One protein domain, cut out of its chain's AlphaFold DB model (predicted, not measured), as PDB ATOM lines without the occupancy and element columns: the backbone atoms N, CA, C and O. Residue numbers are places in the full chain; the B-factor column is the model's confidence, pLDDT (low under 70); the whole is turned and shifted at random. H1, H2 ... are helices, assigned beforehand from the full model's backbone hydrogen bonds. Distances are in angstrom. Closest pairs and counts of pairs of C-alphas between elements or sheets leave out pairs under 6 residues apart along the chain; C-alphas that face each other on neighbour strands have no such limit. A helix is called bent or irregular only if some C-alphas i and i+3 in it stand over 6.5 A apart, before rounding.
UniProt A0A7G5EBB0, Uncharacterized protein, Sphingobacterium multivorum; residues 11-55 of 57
ATOM      1  N   GLY A  11     -37.659 -27.844  -6.870       95.31
ATOM      2  CA  GLY A  11     -36.442 -27.203  -6.374       95.31
ATOM      3  C   GLY A  11     -35.965 -27.850  -5.080       95.31
ATOM      4  O   GLY A  11     -36.770 -28.383  -4.317       95.31
ATOM      5  N   ASP A  12     -34.668 -27.762  -4.817       96.44
ATOM      6  CA  ASP A  12     -34.070 -28.224  -3.563       96.44
ATOM      7  C   ASP A  12     -33.162 -27.147  -2.944       96.44
ATOM      8  O   ASP A  12     -32.904 -26.103  -3.549       96.44
ATOM      9  N   ARG A  13     -32.685 -27.373  -1.714       95.69
ATOM     10  CA  ARG A  13     -31.853 -26.405  -0.969       95.69
ATOM     11  C   ARG A  13     -30.500 -26.126  -1.622       95.69
ATOM     12  O   ARG A  13     -29.898 -25.093  -1.346       95.69
ATOM     13  N   ASP A  14     -30.034 -27.036  -2.467       95.75
ATOM     14  CA  ASP A  14     -28.784 -26.918  -3.219       95.75
ATOM     15  C   ASP A  14     -28.916 -26.055  -4.490       95.75
ATOM     16  O   ASP A  14     -27.978 -25.971  -5.280       95.75
ATOM     17  N   ASN A  15     -30.067 -25.398  -4.686       94.00
ATOM     18  CA  ASN A  15     -30.415 -24.616  -5.875       94.00
ATOM     19  C   ASN A  15     -30.503 -25.437  -7.171       94.00
ATOM     20  O   ASN A  15     -30.468 -24.871  -8.268       94.00
ATOM     21  N   THR A  16     -30.648 -26.762  -7.086       95.38
ATOM     22  CA  THR A  16     -30.881 -27.589  -8.272       95.38
ATOM     23  C   THR A  16     -32.355 -27.617  -8.666       95.38
ATOM     24  O   THR A  16     -33.259 -27.553  -7.832       95.38
ATOM     25  N   ILE A  17     -32.596 -27.727  -9.975       93.38
ATOM     26  CA  ILE A  17     -33.920 -28.002 -10.537       93.38
ATOM     27  C   ILE A  17     -33.982 -29.488 -10.863       93.38
ATOM     28  O   ILE A  17     -33.202 -29.983 -11.679       93.38
ATOM     29  N   LYS A  18     -34.933 -30.179 -10.247       94.06
ATOM     30  CA  LYS A  18     -35.282 -31.566 -10.539       94.06
ATOM     31  C   LYS A  18     -36.545 -31.619 -11.384       94.06
ATOM     32  O   LYS A  18     -37.394 -30.724 -11.330       94.06
ATOM     33  N   TYR A  19     -36.678 -32.690 -12.154       93.25
ATOM     34  CA  TYR A  19     -37.855 -32.910 -12.996       93.25
ATOM     35  C   TYR A  19     -38.614 -34.182 -12.634       93.25
ATOM     36  O   TYR A  19     -39.756 -34.329 -13.066       93.25
ATOM     37  N   ASN A  20     -38.008 -35.060 -11.834       93.56
ATOM     38  CA  ASN A  20     -38.687 -36.185 -11.212       93.56
ATOM     39  C   ASN A  20     -38.845 -35.899  -9.720       93.56
ATOM     40  O   ASN A  20     -37.910 -35.447  -9.060       93.56
ATOM     41  N   PHE A  21     -40.026 -36.178  -9.177       93.75
ATOM     42  CA  PHE A  21     -40.309 -35.923  -7.764       93.75
ATOM     43  C   PHE A  21     -39.400 -36.740  -6.827       93.75
ATOM     44  O   PHE A  21     -38.987 -36.253  -5.779       93.75
ATOM     45  N   GLU A  22     -39.016 -37.950  -7.235       95.25
ATOM     46  CA  GLU A  22     -38.128 -38.848  -6.482       95.25
ATOM     47  C   GLU A  22     -36.692 -38.316  -6.324       95.25
ATOM     48  O   GLU A  22     -35.962 -38.760  -5.440       95.25
ATOM     49  N   GLU A  23     -36.285 -37.333  -7.132       96.19
ATOM     50  CA  GLU A  23     -34.958 -36.705  -7.053       96.19
ATOM     51  C   GLU A  23     -34.886 -35.590  -5.997       96.19
ATOM     52  O   GLU A  23     -33.794 -35.129  -5.668       96.19
ATOM     53  N   VAL A  24     -36.035 -35.124  -5.496       96.12
ATOM     54  CA  VAL A  24     -36.122 -34.088  -4.455       96.12
ATOM     55  C   VAL A  24     -35.760 -34.707  -3.109       96.12
ATOM     56  O   VAL A  24     -36.219 -35.803  -2.806       96.12
ATOM     57  N   SER A  25     -34.984 -34.024  -2.274       97.19
ATOM     58  CA  SER A  25     -34.615 -34.499  -0.939       97.19
ATOM     59  C   SER A  25     -35.833 -34.819  -0.066       97.19
ATOM     60  O   SER A  25     -36.889 -34.196  -0.176       97.19
ATOM     61  N   GLU A  26     -35.693 -35.782   0.847       97.06
ATOM     62  CA  GLU A  26     -36.787 -36.197   1.733       97.06
ATOM     63  C   GLU A  26     -37.336 -35.036   2.581       97.06
ATOM     64  O   GLU A  26     -38.553 -34.873   2.685       97.06
ATOM     65  N   GLU A  27     -36.454 -34.174   3.100       96.75
ATOM     66  CA  GLU A  27     -36.838 -32.970   3.851       96.75
ATOM     67  C   GLU A  27     -37.736 -32.045   3.027       96.75
ATOM     68  O   GLU A  27     -38.727 -31.520   3.540       96.75
ATOM     69  N   ARG A  28     -37.436 -31.864   1.736       96.88
ATOM     70  CA  ARG A  28     -38.244 -31.018   0.856       96.88
ATOM     71  C   ARG A  28     -39.481 -31.710   0.316       96.88
ATOM     72  O   ARG A  28     -40.503 -31.038   0.206       96.88
ATOM     73  N   ARG A  29     -39.438 -33.011   0.022       96.00
ATOM     74  CA  ARG A  29     -40.620 -33.787  -0.396       96.00
ATOM     75  C   ARG A  29     -41.706 -33.773   0.668       96.00
ATOM     76  O   ARG A  29     -42.866 -33.555   0.338       96.00
ATOM     77  N   ASN A  30     -41.315 -33.975   1.924       95.81
ATOM     78  CA  ASN A  30     -42.252 -34.121   3.037       95.81
ATOM     79  C   ASN A  30     -42.556 -32.785   3.730       95.81
ATOM     80  O   ASN A  30     -43.622 -32.620   4.314       95.81
ATOM     81  N   GLY A  31     -41.636 -31.818   3.664       96.00
ATOM     82  CA  GLY A  31     -41.774 -30.510   4.304       96.00
ATOM     83  C   GLY A  31     -42.354 -29.410   3.412       96.00
ATOM     84  O   GLY A  31     -42.368 -28.255   3.831       96.00
ATOM     85  N   TYR A  32     -42.763 -29.716   2.177       95.44
ATOM     86  CA  TYR A  32     -43.357 -28.740   1.264       95.44
ATOM     87  C   TYR A  32     -44.489 -29.355   0.436       95.44
ATOM     88  O   TYR A  32     -44.390 -30.481  -0.046       95.44
ATOM     89  N   ALA A  33     -45.566 -28.595   0.234       95.62
ATOM     90  CA  ALA A  33     -46.685 -29.019  -0.598       95.62
ATOM     91  C   ALA A  33     -46.365 -28.776  -2.081       95.62
ATOM     92  O   ALA A  33     -46.570 -27.684  -2.607       95.62
ATOM     93  N   TRP A  34     -45.851 -29.804  -2.758       94.88
ATOM     94  CA  TRP A  34     -45.540 -29.759  -4.194       94.88
ATOM     95  C   TRP A  34     -46.769 -29.903  -5.095       94.88
ATOM     96  O   TRP A  34     -46.775 -29.414  -6.224       94.88
ATOM     97  N   PHE A  35     -47.813 -30.559  -4.591       94.94
ATOM     98  CA  PHE A  35     -49.066 -30.806  -5.296       94.94
ATOM     99  C   PHE A  35     -50.239 -30.319  -4.455       94.94
ATOM    100  O   PHE A  35     -50.182 -30.326  -3.226       94.94
ATOM    101  N   GLY A  36     -51.316 -29.918  -5.121       95.00
ATOM    102  CA  GLY A  36     -52.505 -29.423  -4.449       95.00
ATOM    103  C   GLY A  36     -53.574 -28.957  -5.424       95.00
ATOM    104  O   GLY A  36     -53.369 -28.900  -6.636       95.00
ATOM    105  N   ASN A  37     -54.729 -28.615  -4.868       96.94
ATOM    106  CA  ASN A  37     -55.927 -28.202  -5.593       96.94
ATOM    107  C   ASN A  37     -56.145 -26.681  -5.562       96.94
ATOM    108  O   ASN A  37     -57.255 -26.214  -5.797       96.94
ATOM    109  N   TRP A  38     -55.103 -25.882  -5.318       95.81
ATOM    110  CA  TRP A  38     -55.195 -24.416  -5.273       95.81
ATOM    111  C   TRP A  38     -55.985 -23.765  -6.425       95.81
ATOM    112  O   TRP A  38     -56.759 -22.846  -6.139       95.81
ATOM    113  N   PRO A  39     -55.874 -24.201  -7.701       96.19
ATOM    114  CA  PRO A  39     -56.645 -23.574  -8.774       96.19
ATOM    115  C   PRO A  39     -58.138 -23.936  -8.765       96.19
ATOM    116  O   PRO A  39     -58.910 -23.301  -9.479       96.19
ATOM    117  N   GLU A  40     -58.578 -24.917  -7.974       98.12
ATOM    118  CA  GLU A  40     -59.947 -25.442  -8.001       98.12
ATOM    119  C   GLU A  40     -60.996 -24.354  -7.752       98.12
ATOM    120  O   GLU A  40     -61.891 -24.150  -8.573       98.12
ATOM    121  N   LYS A  41     -60.858 -23.602  -6.653       97.81
ATOM    122  CA  LYS A  41     -61.789 -22.516  -6.315       97.81
ATOM    123  C   LYS A  41     -61.817 -21.443  -7.406       97.81
ATOM    124  O   LYS A  41     -62.896 -20.972  -7.773       97.81
ATOM    125  N   LEU A  42     -60.644 -21.087  -7.931       97.50
ATOM    126  CA  LEU A  42     -60.522 -20.084  -8.981       97.50
ATOM    127  C   LEU A  42     -61.278 -20.528 -10.236       97.50
ATOM    128  O   LEU A  42     -62.110 -19.782 -10.740       97.50
ATOM    129  N   ILE A  43     -61.028 -21.750 -10.706       97.62
ATOM    130  CA  ILE A  43     -61.613 -22.284 -11.940       97.62
ATOM    131  C   ILE A  43     -63.117 -22.522 -11.787       97.62
ATOM    132  O   ILE A  43     -63.884 -22.176 -12.682       97.62
ATOM    133  N   GLN A  44     -63.553 -23.110 -10.675       97.94
ATOM    134  CA  GLN A  44     -64.939 -23.555 -10.523       97.94
ATOM    135  C   GLN A  44     -65.888 -22.451 -10.050       97.94
ATOM    136  O   GLN A  44     -67.077 -22.497 -10.363       97.94
ATOM    137  N   LYS A  45     -65.405 -21.479  -9.266       97.31
ATOM    138  CA  LYS A  45     -66.271 -20.485  -8.607       97.31
ATOM    139  C   LYS A  45     -65.951 -19.068  -9.039       97.31
ATOM    140  O   LYS A  45     -66.826 -18.369  -9.554       97.31
ATOM    141  N   ASP A  46     -64.708 -18.647  -8.835       97.56
ATOM    142  CA  ASP A  46     -64.360 -17.232  -8.957       97.56
ATOM    143  C   ASP A  46     -64.346 -16.792 -10.430       97.56
ATOM    144  O   ASP A  46     -64.905 -15.747 -10.769       97.56
ATOM    145  N   TYR A  47     -63.814 -17.626 -11.326       96.75
ATOM    146  CA  TYR A  47     -63.748 -17.333 -12.755       96.75
ATOM    147  C   TYR A  47     -65.130 -17.303 -13.440       96.75
ATOM    148  O   TYR A  47     -65.424 -16.307 -14.107       96.75
ATOM    149  N   PRO A  48     -66.043 -18.281 -13.246       96.69
ATOM    150  CA  PRO A  48     -67.397 -18.197 -13.796       96.69
ATOM    151  C   PRO A  48     -68.194 -17.009 -13.248       96.69
ATOM    152  O   PRO A  48     -68.915 -16.345 -13.997       96.69
ATOM    153  N   LYS A  49     -68.043 -16.695 -11.951       96.62
ATOM    154  CA  LYS A  49     -68.678 -15.523 -11.333       96.62
ATOM    155  C   LYS A  49     -68.199 -14.227 -11.988       96.62
ATOM    156  O   LYS A  49     -69.026 -13.389 -12.344       96.62
ATOM    157  N   TRP A  50     -66.886 -14.086 -12.172       96.69
ATOM    158  CA  TRP A  50     -66.284 -12.945 -12.856       96.69
ATOM    159  C   TRP A  50     -66.788 -12.835 -14.301       96.69
ATOM    160  O   TRP A  50     -67.327 -11.796 -14.677       96.69
ATOM    161  N   LYS A  51     -66.738 -13.919 -15.085       96.12
ATOM    162  CA  LYS A  51     -67.251 -13.929 -16.465       96.12
ATOM    163  C   LYS A  51     -68.696 -13.434 -16.551       96.12
ATOM    164  O   LYS A  51     -69.007 -12.578 -17.379       96.12
ATOM    165  N   LYS A  52     -69.569 -13.927 -15.661       95.81
ATOM    166  CA  LYS A  52     -70.981 -13.520 -15.598       95.81
ATOM    167  C   LYS A  52     -71.137 -12.035 -15.269       95.81
ATOM    168  O   LYS A  52     -71.968 -11.370 -15.880       95.81
ATOM    169  N   GLN A  53     -70.344 -11.515 -14.332       96.12
ATOM    170  CA  GLN A  53     -70.373 -10.100 -13.951       96.12
ATOM    171  C   GLN A  53     -70.030  -9.182 -15.131       96.12
ATOM    172  O   GLN A  53     -70.678  -8.153 -15.310       96.12
ATOM    173  N   TYR A  54     -69.054  -9.572 -15.950       95.88
ATOM    174  CA  TYR A  54     -68.597  -8.775 -17.092       95.88
ATOM    175  C   TYR A  54     -69.257  -9.157 -18.425       95.88
ATOM    176  O   TYR A  54     -68.912  -8.586 -19.454       95.88
ATOM    177  N   LYS A  55     -70.231 -10.083 -18.416       87.44
ATOM    178  CA  LYS A  55     -70.934 -10.587 -19.613       87.44
ATOM    179  C   LYS A  55     -69.979 -11.104 -20.701       87.44
ATOM    180  O   LYS A  55     -70.269 -10.986 -21.889       87.44
TER     181      LYS A  55
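Overview. This is residues 11 to 55 of the 57 residues of an uncharacterized protein of Sphingobacterium multivorum (UniProt A0A7G5EBB0). The printed part looks like a small looped head with a long arm: residues 11 to 25, with no named element, wind round beside the short helix H1, and from there a stretched link leads out to the longer, kinked helix H2 at the far end. The link and H2 make the length. The printed part has 45 residues with two named helices, H1 then H2, and no named strand; the class is all helix, though under half of the residues, 22 of 45, are in named elements. The whole is extended, with a radius of gyration of the C-alphas of 17.0 A and spans of 48 by 17 by 15 A.

Along the chain. Start at C-alpha 11 at (-36.442, -27.203, -6.374), where the looped stretch of residues 11 to 25 begins. Find C-alpha 26 at (-36.787, -36.197, 1.733); from there H1, residues 26 to 31, runs 8.0 A. After residues 32 to 38, find C-alpha 39 at (-56.645, -23.574, -8.774), where H2, residues 39 to 54, begins; it runs 20.8 A to C-alpha 54 at (-68.597, -8.775, -17.092). Near residue 46 you will find a kink of 34 degrees. H2 is irregular, but only just: C-alphas 44 and 47 are 6.7 A apart.

Arrangement. Look from H1 to H2: they are apart, with no C-alpha of the one within 8 A of the other, and a short link of 7 residues joins them. Residues 35 to 41, of which 39 to 41 belong to H2, stand free, and so do residues 43 to 49 of H2. In the backbone of H1 every O i to N i+4 pair is within hydrogen-bond range; in H2, 10 of 12 are.

Size, cuts and confidence. Measure the size from Asp 14 to Lys 55, whose C-alphas are the two farthest apart, at 48.1 A. The printed part has no cut. The mean pLDDT of the printed part is 95.8, and no printed residue is under 70.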